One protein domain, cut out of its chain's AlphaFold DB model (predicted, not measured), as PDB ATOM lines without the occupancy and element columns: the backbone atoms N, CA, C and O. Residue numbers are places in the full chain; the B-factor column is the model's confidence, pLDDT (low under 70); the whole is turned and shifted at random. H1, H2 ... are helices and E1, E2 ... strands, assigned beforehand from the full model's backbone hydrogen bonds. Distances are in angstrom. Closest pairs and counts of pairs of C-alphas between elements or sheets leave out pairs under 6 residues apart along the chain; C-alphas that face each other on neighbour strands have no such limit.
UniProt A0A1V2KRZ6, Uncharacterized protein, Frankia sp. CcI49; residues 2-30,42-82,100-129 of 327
ATOM      1  N   ILE A   2      12.543 -50.361  49.742       85.19
ATOM      2  CA  ILE A   2      13.946 -50.661  50.058       85.19
ATOM      3  C   ILE A   2      14.015 -51.166  51.501       85.19
ATOM      4  O   ILE A   2      13.633 -50.446  52.423       85.19
ATOM      5  N   GLU A   3      14.447 -52.406  51.689       84.12
ATOM      6  CA  GLU A   3      14.509 -53.091  52.979       84.12
ATOM      7  C   GLU A   3      15.936 -53.081  53.530       84.12
ATOM      8  O   GLU A   3      16.893 -53.457  52.850       84.12
ATOM      9  N   THR A   4      16.077 -52.649  54.779       79.12
ATOM     10  CA  THR A   4      17.341 -52.594  55.511       79.12
ATOM     11  C   THR A   4      17.207 -53.361  56.828       79.12
ATOM     12  O   THR A   4      16.113 -53.709  57.266       79.12
ATOM     13  N   ARG A   5      18.329 -53.596  57.520       74.94
ATOM     14  CA  ARG A   5      18.302 -54.222  58.854       74.94
ATOM     15  C   ARG A   5      17.586 -53.371  59.910       74.94
ATOM     16  O   ARG A   5      17.109 -53.920  60.895       74.94
ATOM     17  N   SER A   6      17.560 -52.049  59.741       70.25
ATOM     18  CA  SER A   6      16.995 -51.100  60.711       70.25
ATOM     19  C   SER A   6      15.560 -50.685  60.383       70.25
ATOM     20  O   SER A   6      14.890 -50.066  61.217       70.25
ATOM     21  N   GLY A   7      15.067 -51.004  59.188       78.50
ATOM     22  CA  GLY A   7      13.767 -50.539  58.743       78.50
ATOM     23  C   GLY A   7      13.505 -50.724  57.258       78.50
ATOM     24  O   GLY A   7      14.210 -51.418  56.532       78.50
ATOM     25  N   LEU A   8      12.435 -50.084  56.819       85.31
ATOM     26  CA  LEU A   8      11.863 -50.229  55.500       85.31
ATOM     27  C   LEU A   8      11.496 -48.864  54.936       85.31
ATOM     28  O   LEU A   8      10.695 -48.144  55.535       85.31
ATOM     29  N   TRP A   9      12.009 -48.545  53.755       87.25
ATOM     30  CA  TRP A   9      11.554 -47.416  52.954       87.25
ATOM     31  C   TRP A   9      10.452 -47.861  51.993       87.25
ATOM     32  O   TRP A   9      10.680 -48.585  51.018       87.25
ATOM     33  N   LEU A  10       9.232 -47.403  52.257       89.19
ATOM     34  CA  LEU A  10       8.102 -47.516  51.344       89.19
ATOM     35  C   LEU A  10       8.105 -46.302  50.427       89.19
ATOM     36  O   LEU A  10       7.973 -45.185  50.908       89.19
ATOM     37  N   ILE A  11       8.254 -46.526  49.124       90.25
ATOM     38  CA  ILE A  11       8.361 -45.475  48.110       90.25
ATOM     39  C   ILE A  11       7.257 -45.710  47.087       90.25
ATOM     40  O   ILE A  11       7.105 -46.834  46.598       90.25
ATOM     41  N   GLY A  12       6.490 -44.673  46.771       88.25
ATOM     42  CA  GLY A  12       5.383 -44.774  45.828       88.25
ATOM     43  C   GLY A  12       4.836 -43.421  45.402       88.25
ATOM     44  O   GLY A  12       5.299 -42.368  45.833       88.25
ATOM     45  N   ALA A  13       3.846 -43.464  44.520       85.31
ATOM     46  CA  ALA A  13       3.065 -42.316  44.108       85.31
ATOM     47  C   ALA A  13       1.690 -42.353  44.778       85.31
ATOM     48  O   ALA A  13       1.052 -43.408  44.834       85.31
ATOM     49  N   ASP A  14       1.216 -41.200  45.229       82.19
ATOM     50  CA  ASP A  14      -0.171 -41.047  45.632       82.19
ATOM     51  C   ASP A  14      -1.054 -40.812  44.411       82.19
ATOM     52  O   ASP A  14      -0.743 -40.001  43.537       82.19
ATOM     53  N   ARG A  15      -2.156 -41.558  44.323       79.12
ATOM     54  CA  ARG A  15      -3.027 -41.517  43.141       79.12
ATOM     55  C   ARG A  15      -3.852 -40.239  43.068       79.12
ATOM     56  O   ARG A  15      -4.139 -39.790  41.962       79.12
ATOM     57  N   GLU A  16      -4.234 -39.683  44.214       79.19
ATOM     58  CA  GLU A  16      -5.127 -38.525  44.284       79.19
ATOM     59  C   GLU A  16      -4.360 -37.227  44.044       79.19
ATOM     60  O   GLU A  16      -4.679 -36.472  43.127       79.19
ATOM     61  N   SER A  17      -3.292 -37.005  44.809       79.31
ATOM     62  CA  SER A  17      -2.455 -35.806  44.708       79.31
ATOM     63  C   SER A  17      -1.433 -35.859  43.572       79.31
ATOM     64  O   SER A  17      -0.842 -34.837  43.231       79.31
ATOM     65  N   ARG A  18      -1.194 -37.042  42.983       81.56
ATOM     66  CA  ARG A  18      -0.114 -37.312  42.013       81.56
ATOM     67  C   ARG A  18       1.290 -37.018  42.543       81.56
ATOM     68  O   ARG A  18       2.239 -37.043  41.759       81.56
ATOM     69  N   LEU A  19       1.450 -36.798  43.846       85.62
ATOM     70  CA  LEU A  19       2.750 -36.608  44.472       85.62
ATOM     71  C   LEU A  19       3.508 -37.933  44.555       85.62
ATOM     72  O   LEU A  19       2.933 -39.024  44.519       85.62
ATOM     73  N   ARG A  20       4.828 -37.840  44.635       88.00
ATOM     74  CA  ARG A  20       5.720 -38.949  44.967       88.00
ATOM     75  C   ARG A  20       6.058 -38.848  46.439       88.00
ATOM     76  O   ARG A  20       6.241 -37.747  46.940       88.00
ATOM     77  N   GLY A  21       6.121 -39.975  47.131       86.75
ATOM     78  CA  GLY A  21       6.435 -39.960  48.544       86.75
ATOM     79  C   GLY A  21       7.196 -41.177  49.022       86.75
ATOM     80  O   GLY A  21       7.244 -42.221  48.360       86.75
ATOM     81  N   ALA A  22       7.786 -41.010  50.198       87.19
ATOM     82  CA  ALA A  22       8.530 -42.033  50.897       87.19
ATOM     83  C   ALA A  22       8.207 -42.023  52.395       87.19
ATOM     84  O   ALA A  22       8.167 -40.971  53.035       87.19
ATOM     85  N   VAL A  23       8.001 -43.209  52.965       86.00
ATOM     86  CA  VAL A  23       7.776 -43.417  54.401       86.00
ATOM     87  C   VAL A  23       8.792 -44.424  54.909       86.00
ATOM     88  O   VAL A  23       8.898 -45.523  54.364       86.00
ATOM     89  N   HIS A  24       9.499 -44.077  55.983       82.94
ATOM     90  CA  HIS A  24      10.367 -45.020  56.678       82.94
ATOM     91  C   HIS A  24       9.646 -45.646  57.872       82.94
ATOM     92  O   HIS A  24       9.175 -44.937  58.766       82.94
ATOM     93  N   ARG A  25       9.601 -46.979  57.902       81.06
ATOM     94  CA  ARG A  25       9.119 -47.777  59.034       81.06
ATOM     95  C   ARG A  25      10.308 -48.468  59.684       81.06
ATOM     96  O   ARG A  25      10.950 -49.292  59.042       81.06
ATOM     97  N   ARG A  26      10.619 -48.143  60.940       73.56
ATOM     98  CA  ARG A  26      11.684 -48.841  61.677       73.56
ATOM     99  C   ARG A  26      11.261 -50.276  61.990       73.56
ATOM    100  O   ARG A  26      10.101 -50.522  62.282       73.56
ATOM    101  N   LEU A  27      12.191 -51.219  61.949       67.62
ATOM    102  CA  LEU A  27      11.950 -52.561  62.481       67.62
ATOM    103  C   LEU A  27      12.419 -52.564  63.941       67.62
ATOM    104  O   LEU A  27      13.546 -52.169  64.232       67.62
ATOM    105  N   GLY A  28      11.533 -52.930  64.870       54.19
ATOM    106  CA  GLY A  28      11.884 -53.028  66.288       54.19
ATOM    107  C   GLY A  28      12.937 -54.122  66.534       54.19
ATOM    108  O   GLY A  28      13.001 -55.092  65.772       54.19
ATOM    109  N   PRO A  29      13.768 -54.003  67.584       43.62
ATOM    110  CA  PRO A  29      14.713 -55.053  67.945       43.62
ATOM    111  C   PRO A  29      13.935 -56.304  68.391       43.62
ATOM    112  O   PRO A  29      13.369 -56.315  69.479       43.62
ATOM    113  N   GLY A  30      13.874 -57.345  67.551       46.22
ATOM    114  CA  GLY A  30      13.284 -58.635  67.948       46.22
ATOM    115  C   GLY A  30      12.611 -59.496  66.876       46.22
ATOM    116  O   GLY A  30      12.210 -60.609  67.195       46.22
ATOM    117  N   ALA A  42       6.578 -45.542  65.261       43.22
ATOM    118  CA  ALA A  42       7.354 -44.362  64.866       43.22
ATOM    119  C   ALA A  42       7.544 -44.335  63.344       43.22
ATOM    120  O   ALA A  42       8.625 -44.623  62.820       43.22
ATOM    121  N   THR A  43       6.485 -44.006  62.604       52.34
ATOM    122  CA  THR A  43       6.644 -43.571  61.213       52.34
ATOM    123  C   THR A  43       7.446 -42.276  61.217       52.34
ATOM    124  O   THR A  43       7.003 -41.281  61.794       52.34
ATOM    125  N   ARG A  44       8.622 -42.260  60.569       54.22
ATOM    126  CA  ARG A  44       9.225 -40.970  60.199       54.22
ATOM    127  C   ARG A  44       8.201 -40.194  59.354       54.22
ATOM    128  O   ARG A  44       7.397 -40.832  58.661       54.22
ATOM    129  N   PRO A  45       8.214 -38.853  59.410       57.12
ATOM    130  CA  PRO A  45       7.336 -38.038  58.585       57.12
ATOM    131  C   PRO A  45       7.450 -38.458  57.125       57.12
ATOM    132  O   PRO A  45       8.508 -38.870  56.642       57.12
ATOM    133  N   THR A  46       6.307 -38.418  56.456       72.69
ATOM    134  CA  THR A  46       6.236 -38.774  55.050       72.69
ATOM    135  C   THR A  46       6.944 -37.698  54.248       72.69
ATOM    136  O   THR A  46       6.549 -36.536  54.301       72.69
ATOM    137  N   VAL A  47       7.981 -38.084  53.514       83.44
ATOM    138  CA  VAL A  47       8.633 -37.191  52.558       83.44
ATOM    139  C   VAL A  47       7.782 -37.180  51.300       83.44
ATOM    140  O   VAL A  47       7.378 -38.248  50.838       83.44
ATOM    141  N   VAL A  48       7.488 -36.000  50.760       85.44
ATOM    142  CA  VAL A  48       6.675 -35.835  49.549       85.44
ATOM    143  C   VAL A  48       7.344 -34.870  48.581       85.44
ATOM    144  O   VAL A  48       7.947 -33.889  48.997       85.44
ATOM    145  N   ALA A  49       7.219 -35.143  47.286       86.56
ATOM    146  CA  ALA A  49       7.768 -34.322  46.219       86.56
ATOM    147  C   ALA A  49       6.897 -34.391  44.957       86.56
ATOM    148  O   ALA A  49       6.142 -35.344  44.746       86.56
ATOM    149  N   ALA A  50       7.017 -33.380  44.097       86.69
ATOM    150  CA  ALA A  50       6.275 -33.309  42.837       86.69
ATOM    151  C   ALA A  50       6.795 -34.303  41.780       86.69
ATOM    152  O   ALA A  50       6.012 -34.826  40.987       86.69
ATOM    153  N   SER A  51       8.097 -34.606  41.796       90.00
ATOM    154  CA  SER A  51       8.738 -35.563  40.889       90.00
ATOM    155  C   SER A  51       9.555 -36.603  41.659       90.00
ATOM    156  O   SER A  51       9.824 -36.461  42.853       90.00
ATOM    157  N   ALA A  52       9.930 -37.694  40.983       92.19
ATOM    158  CA  ALA A  52      10.804 -38.710  41.572       92.19
ATOM    159  C   ALA A  52      12.214 -38.155  41.857       92.19
ATOM    160  O   ALA A  52      12.849 -38.576  42.815       92.19
ATOM    161  N   TRP A  53      12.656 -37.166  41.077       93.25
ATOM    162  CA  TRP A  53      13.918 -36.450  41.268       93.25
ATOM    163  C   TRP A  53      13.870 -35.519  42.477       93.25
ATOM    164  O   TRP A  53      14.751 -35.579  43.331       93.25
ATOM    165  N   GLY A  54      12.776 -34.768  42.635       90.75
ATOM    166  CA  GLY A  54      12.538 -34.011  43.866       90.75
ATOM    167  C   GLY A  54      12.485 -34.916  45.104       90.75
ATOM    168  O   GLY A  54      12.953 -34.530  46.169       90.75
ATOM    169  N   LEU A  55      11.983 -36.151  44.969       90.94
ATOM    170  CA  LEU A  55      11.972 -37.109  46.075       90.94
ATOM    171  C   LEU A  55      13.392 -37.535  46.484       90.94
ATOM    172  O   LEU A  55      13.660 -37.628  47.678       90.94
ATOM    173  N   GLU A  56      14.302 -37.762  45.531       94.12
ATOM    174  CA  GLU A  56      15.718 -38.032  45.831       94.12
ATOM    175  C   GLU A  56      16.377 -36.879  46.586       94.12
ATOM    176  O   GLU A  56      17.106 -37.117  47.548       94.12
ATOM    177  N   GLN A  57      16.099 -35.636  46.180       92.25
ATOM    178  CA  GLN A  57      16.629 -34.443  46.838       92.25
ATOM    179  C   GLN A  57      16.193 -34.360  48.303       92.25
ATOM    180  O   GLN A  57      17.018 -34.112  49.184       92.25
ATOM    181  N   GLU A  58      14.909 -34.592  48.579       89.31
ATOM    182  CA  GLU A  58      14.392 -34.564  49.947       89.31
ATOM    183  C   GLU A  58      14.919 -35.746  50.778       89.31
ATOM    184  O   GLU A  58      15.308 -35.582  51.936       89.31
ATOM    185  N   LEU A  59      15.027 -36.935  50.176       89.38
ATOM    186  CA  LEU A  59      15.600 -38.117  50.825       89.38
ATOM    187  C   LEU A  59      17.103 -37.975  51.094       89.38
ATOM    188  O   LEU A  59      17.592 -38.452  52.116       89.38
ATOM    189  N   GLY A  60      17.837 -37.302  50.213       90.94
ATOM    190  CA  GLY A  60      19.294 -37.224  50.253       90.94
ATOM    191  C   GLY A  60      20.000 -38.429  49.637       90.94
ATOM    192  O   GLY A  60      21.217 -38.501  49.707       90.94
ATOM    193  N   PHE A  61      19.298 -39.367  48.997       92.12
ATOM    194  CA  PHE A  61      19.924 -40.513  48.331       92.12
ATOM    195  C   PHE A  61      19.293 -40.792  46.963       92.12
ATOM    196  O   PHE A  61      18.099 -40.535  46.781       92.12
ATOM    197  N   PRO A  62      20.073 -41.315  45.997       94.75
ATOM    198  CA  PRO A  62      19.569 -41.572  44.655       94.75
ATOM    199  C   PRO A  62      18.624 -42.779  44.630       94.75
ATOM    200  O   PRO A  62      18.755 -43.716  45.410       94.75
ATOM    201  N   LEU A  63      17.683 -42.800  43.694       94.31
ATOM    202  CA  LEU A  63      16.825 -43.946  43.422       94.31
ATOM    203  C   LEU A  63      17.225 -44.564  42.083       94.31
ATOM    204  O   LEU A  63      17.572 -43.859  41.134       94.31
ATOM    205  N   GLY A  64      17.159 -45.892  42.000       93.19
ATOM    206  CA  GLY A  64      17.451 -46.592  40.756       93.19
ATOM    207  C   GLY A  64      16.383 -46.380  39.679       93.19
ATOM    208  O   GLY A  64      15.217 -46.085  39.969       93.19
ATOM    209  N   ASP A  65      16.767 -46.572  38.417       92.75
ATOM    210  CA  ASP A  65      15.888 -46.441  37.245       92.75
ATOM    211  C   ASP A  65      14.651 -47.349  37.313       92.75
ATOM    212  O   ASP A  65      13.596 -47.046  36.749       92.75
ATOM    213  N   ASP A  66      14.765 -48.488  37.990       92.56
ATOM    214  CA  ASP A  66      13.669 -49.413  38.244       92.56
ATOM    215  C   ASP A  66      12.599 -48.796  39.155       92.56
ATOM    216  O   ASP A  66      11.403 -48.895  38.852       92.56
ATOM    217  N   ILE A  67      13.021 -48.092  40.207       93.12
ATOM    218  CA  ILE A  67      12.140 -47.333  41.100       93.12
ATOM    219  C   ILE A  67      11.534 -46.146  40.343       93.12
ATOM    220  O   ILE A  67      10.311 -45.985  40.350       93.12
ATOM    221  N   HIS A  68      12.346 -45.365  39.621       93.06
ATOM    222  CA  HIS A  68      11.864 -44.257  38.780       93.06
ATOM    223  C   HIS A  68      10.796 -44.705  37.789       93.06
ATOM    224  O   HIS A  68       9.733 -44.088  37.677       93.06
ATOM    225  N   ARG A  69      11.034 -45.822  37.097       91.56
ATOM    226  CA  ARG A  69      10.079 -46.400  36.149       91.56
ATOM    227  C   ARG A  69       8.787 -46.822  36.837       91.56
ATOM    228  O   ARG A  69       7.715 -46.532  36.312       91.56
ATOM    229  N   ALA A  70       8.862 -47.466  38.000       90.00
ATOM    230  CA  ALA A  70       7.675 -47.865  38.753       90.00
ATOM    231  C   ALA A  70       6.837 -46.660  39.213       90.00
ATOM    232  O   ALA A  70       5.607 -46.681  39.119       90.00
ATOM    233  N   LEU A  71       7.494 -45.577  39.643       90.50
ATOM    234  CA  LEU A  71       6.842 -44.315  40.001       90.50
ATOM    235  C   LEU A  71       6.226 -43.612  38.786       90.50
ATOM    236  O   LEU A  71       5.150 -43.024  38.892       90.50
ATOM    237  N   ARG A  72       6.881 -43.666  37.623       87.94
ATOM    238  CA  ARG A  72       6.375 -43.087  36.368       87.94
ATOM    239  C   ARG A  72       5.162 -43.849  35.835       87.94
ATOM    240  O   ARG A  72       4.189 -43.226  35.430       87.94
ATOM    241  N   LEU A  73       5.203 -45.182  35.877       86.50
ATOM    242  CA  LEU A  73       4.107 -46.054  35.437       86.50
ATOM    243  C   LEU A  73       2.951 -46.136  36.449       86.50
ATOM    244  O   LEU A  73       1.928 -46.745  36.153       86.50
ATOM    245  N   GLY A  74       3.106 -45.562  37.648       80.69
ATOM    246  CA  GLY A  74       2.089 -45.612  38.702       80.69
ATOM    247  C   GLY A  74       1.860 -47.016  39.274       80.69
ATOM    248  O   GLY A  74       0.795 -47.286  39.833       80.69
ATOM    249  N   THR A  75       2.836 -47.919  39.130       82.06
ATOM    250  CA  THR A  75       2.766 -49.283  39.677       82.06
ATOM    251  C   THR A  75       3.139 -49.323  41.158       82.06
ATOM    252  O   THR A  75       2.661 -50.190  41.886       82.06
ATOM    253  N   ALA A  76       3.947 -48.368  41.623       79.12
ATOM    254  CA  ALA A  76       4.223 -48.154  43.038       79.12
ATOM    255  C   ALA A  76       3.220 -47.140  43.612       79.12
ATOM    256  O   ALA A  76       3.280 -45.957  43.283       79.12
ATOM    257  N   ILE A  77       2.300 -47.603  44.461       77.75
ATOM    258  CA  ILE A  77       1.232 -46.780  45.046       77.75
ATOM    259  C   ILE A  77       1.513 -46.587  46.531       77.75
ATOM    260  O   ILE A  77       1.747 -47.558  47.250       77.75
ATOM    261  N   LEU A  78       1.449 -45.342  46.988       78.44
ATOM    262  CA  LEU A  78       1.593 -44.973  48.389       78.44
ATOM    263  C   LEU A  78       0.427 -44.064  48.772       78.44
ATOM    264  O   LEU A  78       0.241 -43.026  48.152       78.44
ATOM    265  N   ARG A  79      -0.349 -44.447  49.790       72.25
ATOM    266  CA  ARG A  79      -1.382 -43.567  50.347       72.25
ATOM    267  C   ARG A  79      -0.732 -42.572  51.293       72.25
ATOM    268  O   ARG A  79      -0.168 -42.970  52.311       72.25
ATOM    269  N   LEU A  80      -0.812 -41.295  50.942       66.06
ATOM    270  CA  LEU A  80      -0.375 -40.195  51.791       66.06
ATOM    271  C   LEU A  80      -1.565 -39.752  52.657       66.06
ATOM    272  O   LEU A  80      -2.632 -39.473  52.126       66.06
ATOM    273  N   GLY A  81      -1.396 -39.674  53.981       57.94
ATOM    274  CA  GLY A  81      -2.368 -38.987  54.843       57.94
ATOM    275  C   GLY A  81      -3.517 -39.805  55.448       57.94
ATOM    276  O   GLY A  81      -4.601 -39.254  55.632       57.94
ATOM    277  N   GLU A  82      -3.298 -41.047  55.893       45.47
ATOM    278  CA  GLU A  82      -4.147 -41.585  56.972       45.47
ATOM    279  C   GLU A  82      -3.822 -40.813  58.260       45.47
ATOM    280  O   GLU A  82      -2.927 -41.171  59.025       45.47
ATOM    281  N   GLY A 100      15.891 -35.092  60.753       36.31
ATOM    282  CA  GLY A 100      17.220 -35.575  61.146       36.31
ATOM    283  C   GLY A 100      17.796 -36.544  60.100       36.31
ATOM    284  O   GLY A 100      17.076 -36.919  59.173       36.31
ATOM    285  N   PRO A 101      19.065 -36.977  60.233       45.22
ATOM    286  CA  PRO A 101      19.756 -37.745  59.200       45.22
ATOM    287  C   PRO A 101      18.874 -38.883  58.677       45.22
ATOM    288  O   PRO A 101      18.405 -39.757  59.423       45.22
ATOM    289  N   VAL A 102      18.570 -38.797  57.386       59.19
ATOM    290  CA  VAL A 102      17.823 -39.811  56.663       59.19
ATOM    291  C   VAL A 102      18.760 -41.004  56.540       59.19
ATOM    292  O   VAL A 102      19.755 -40.928  55.834       59.19
ATOM    293  N   ASP A 103      18.503 -42.063  57.313       68.94
ATOM    294  CA  ASP A 103      19.205 -43.349  57.187       68.94
ATOM    295  C   ASP A 103      19.308 -43.769  55.707       68.94
ATOM    296  O   ASP A 103      18.341 -44.271  55.121       68.94
ATOM    297  N   HIS A 104      20.482 -43.535  55.116       79.62
ATOM    298  CA  HIS A 104      20.812 -43.946  53.760       79.62
ATOM    299  C   HIS A 104      20.683 -45.468  53.652       79.62
ATOM    300  O   HIS A 104      21.198 -46.186  54.520       79.62
ATOM    301  N   PRO A 105      20.038 -45.993  52.597       85.62
ATOM    302  CA  PRO A 105      20.036 -47.423  52.365       85.62
ATOM    303  C   PRO A 105      21.474 -47.926  52.156       85.62
ATOM    304  O   PRO A 105      22.189 -47.388  51.307       85.62
ATOM    305  N   PRO A 106      21.934 -48.942  52.911       87.62
ATOM    306  CA  PRO A 106      23.234 -49.548  52.656       87.62
ATOM    307  C   PRO A 106      23.237 -50.255  51.295       87.62
ATOM    308  O   PRO A 106      22.197 -50.714  50.831       87.62
ATOM    309  N   ALA A 107      24.416 -50.426  50.692       88.38
ATOM    310  CA  ALA A 107      24.596 -51.113  49.406       88.38
ATOM    311  C   ALA A 107      23.886 -52.483  49.333       88.38
ATOM    312  O   ALA A 107      23.256 -52.811  48.331       88.38
ATOM    313  N   ALA A 108      23.938 -53.252  50.426       89.94
ATOM    314  CA  ALA A 108      23.329 -54.577  50.542       89.94
ATOM    315  C   ALA A 108      21.823 -54.565  50.886       89.94
ATOM    316  O   ALA A 108      21.255 -55.626  51.132       89.94
ATOM    317  N   ALA A 109      21.177 -53.395  50.969       89.44
ATOM    318  CA  ALA A 109      19.732 -53.308  51.176       89.44
ATOM    319  C   ALA A 109      18.979 -53.960  50.012       89.44
ATOM    320  O   ALA A 109      19.404 -53.855  48.863       89.44
ATOM    321  N   THR A 110      17.846 -54.598  50.293       92.38
ATOM    322  CA  THR A 110      17.049 -55.267  49.259       92.38
ATOM    323  C   THR A 110      16.081 -54.277  48.629       92.38
ATOM    324  O   THR A 110      15.266 -53.667  49.320       92.38
ATOM    325  N   VAL A 111      16.118 -54.142  47.309       93.88
ATOM    326  CA  VAL A 111      15.164 -53.358  46.526       93.88
ATOM    327  C   VAL A 111      14.086 -54.281  45.971       93.88
ATOM    328  O   VAL A 111      14.353 -55.275  45.297       93.88
ATOM    329  N   LEU A 112      12.836 -53.929  46.263       92.38
ATOM    330  CA  LEU A 112      11.644 -54.642  45.828       92.38
ATOM    331  C   LEU A 112      10.773 -53.706  44.987       92.38
ATOM    332  O   LEU A 112      10.185 -52.745  45.505       92.38
ATOM    333  N   VAL A 113      10.685 -54.003  43.689       91.62
ATOM    334  CA  VAL A 113       9.853 -53.290  42.710       91.62
ATOM    335  C   VAL A 113       8.769 -54.233  42.174       91.62
ATOM    336  O   VAL A 113       9.092 -55.353  41.773       91.62
ATOM    337  N   PRO A 114       7.483 -53.822  42.139       86.00
ATOM    338  CA  PRO A 114       6.405 -54.664  41.622       86.00
ATOM    339  C   PRO A 114       6.696 -55.217  40.219       86.00
ATOM    340  O   PRO A 114       7.018 -54.461  39.302       86.00
ATOM    341  N   GLY A 115       6.556 -56.535  40.052       86.56
ATOM    342  CA  GLY A 115       6.774 -57.224  38.775       86.56
ATOM    343  C   GLY A 115       8.242 -57.483  38.410       86.56
ATOM    344  O   GLY A 115       8.512 -57.870  37.275       86.56
ATOM    345  N   ARG A 116       9.189 -57.275  39.335       89.81
ATOM    346  CA  ARG A 116      10.616 -57.573  39.146       89.81
ATOM    347  C   ARG A 116      11.148 -58.496  40.235       89.81
ATOM    348  O   ARG A 116      10.609 -58.536  41.341       89.81
ATOM    349  N   SER A 117      12.218 -59.216  39.913       92.44
ATOM    350  CA  SER A 117      12.988 -59.961  40.908       92.44
ATOM    351  C   SER A 117      13.656 -58.994  41.898       92.44
ATOM    352  O   SER A 117      14.070 -57.913  41.476       92.44
ATOM    353  N   PRO A 118      13.773 -59.365  43.185       94.38
ATOM    354  CA  PRO A 118      14.552 -58.604  44.157       94.38
ATOM    355  C   PRO A 118      16.005 -58.455  43.705       94.38
ATOM    356  O   PRO A 118      16.597 -59.422  43.226       94.38
ATOM    357  N   ILE A 119      16.567 -57.268  43.901       95.31
ATOM    358  CA  ILE A 119      17.985 -56.960  43.671       95.31
ATOM    359  C   ILE A 119      18.524 -56.169  44.860       95.31
ATOM    360  O   ILE A 119      17.750 -55.682  45.688       95.31
ATOM    361  N   THR A 120      19.838 -56.032  44.972       94.88
ATOM    362  CA  THR A 120      20.431 -55.144  45.976       94.88
ATOM    363  C   THR A 120      20.311 -53.676  45.561       94.88
ATOM    364  O   THR A 120      20.139 -53.338  44.388       94.88
ATOM    365  N   TYR A 121      20.410 -52.773  46.531       93.62
ATOM    366  CA  TYR A 121      20.397 -51.336  46.286       93.62
ATOM    367  C   TYR A 121      21.601 -50.890  45.450       93.62
ATOM    368  O   TYR A 121      21.438 -50.078  44.544       93.62
ATOM    369  N   ALA A 122      22.780 -51.478  45.676       93.06
ATOM    370  CA  ALA A 122      23.944 -51.248  44.823       93.06
ATOM    371  C   ALA A 122      23.691 -51.666  43.365       93.06
ATOM    372  O   ALA A 122      23.926 -50.865  42.465       93.06
ATOM    373  N   GLU A 123      23.139 -52.862  43.134       94.62
ATOM    374  CA  GLU A 123      22.800 -53.338  41.783       94.62
ATOM    375  C   GLU A 123      21.756 -52.441  41.098       94.62
ATOM    376  O   GLU A 123      21.873 -52.149  39.910       94.62
ATOM    377  N   SER A 124      20.748 -51.964  41.837       94.56
ATOM    378  CA  SER A 124      19.734 -51.024  41.326       94.56
ATOM    379  C   SER A 124      20.371 -49.714  40.835       94.56
ATOM    380  O   SER A 124      20.047 -49.231  39.745       94.56
ATOM    381  N   LEU A 125      21.327 -49.159  41.590       93.44
ATOM    382  CA  LEU A 125      22.055 -47.950  41.192       93.44
ATOM    383  C   LEU A 125      23.041 -48.202  40.043       93.44
ATOM    384  O   LEU A 125      23.145 -47.365  39.152       93.44
ATOM    385  N   GLU A 126      23.731 -49.343  40.031       91.31
ATOM    386  CA  GLU A 126      24.671 -49.721  38.965       91.31
ATOM    387  C   GLU A 126      23.968 -49.899  37.611       91.31
ATOM    388  O   GLU A 126      24.495 -49.509  36.572       91.31
ATOM    389  N   GLN A 127      22.742 -50.425  37.619       90.62
ATOM    390  CA  GLN A 127      21.916 -50.583  36.418       90.62
ATOM    391  C   GLN A 127      21.284 -49.273  35.924       90.62
ATOM    392  O   GLN A 127      20.670 -49.261  34.852       90.62
ATOM    393  N   SER A 128      21.379 -48.189  36.695       90.00
ATOM    394  CA  SER A 128      20.752 -46.916  36.347       90.00
ATOM    395  C   SER A 128      21.559 -46.177  35.289       90.00
ATOM    396  O   SER A 128      22.776 -46.014  35.403       90.00
ATOM    397  N   ARG A 129      20.878 -45.705  34.246       87.19
ATOM    398  CA  ARG A 129      21.522 -44.997  33.146       87.19
ATOM    399  C   ARG A 129      21.915 -43.590  33.586       87.19
ATOM    400  O   ARG A 129      21.097 -42.828  34.088       87.19
TER     401      ARG A 129
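This is residues 2 to 30, 42 to 82 and 100 to 129 of the 327 residues of an uncharacterized protein of Frankia sp. CcI49 (UniProt A0A1V2KRZ6). With little regular structure, this is a small antiparallel sheet, E1 - E2 - E3, with H1 packed over E3, H2 by the end of E1, and H3 beyond H2, off the sheet. The 100 printed residues include three named strands, then three named helices; 39 are in named elements, of mixed class. The whole is compact, with a radius of gyration of the C-alphas of 12.8 A and spans of 35 by 33 by 24 A.

E1 is residues 7 to 13, 19.9 A long, from C-alpha 7 at (13.767, -50.539, 58.743). E2 is 20 to 26, 20.3 A; E3 47 to 49; H1 52 to 59; H2 65 to 72; H3 121 to 126, ending at C-alpha 126 (24.671, -49.721, 38.965).

Within hydrogen-bond range are N 10 and O 23, 2.8 A, in hairpin E1 and E2, N 22 and O 47, 2.9 A, between E2 and E3, and every helix O i to N i+4 pair. H1 is over E3, its height over the sheet 7.3 A; closest C-alphas Ala 49 and Leu 55, 5.0 A. H2 and H3 only just touch, with 3 pairs of C-alphas within 8 A, the closest Asp 66 and Ser 124, 7.0 A.

The printed part has two cuts, one between residues 30 and 42, whose C-alphas are 15.8 A apart, and one between residues 82 and 100, whose C-alphas are 22.6 A apart. Of the links printed whole, none is long. pLDDT is under 70 at 27 to 30, 42 to 45, 80 to 82 and 100 to 103.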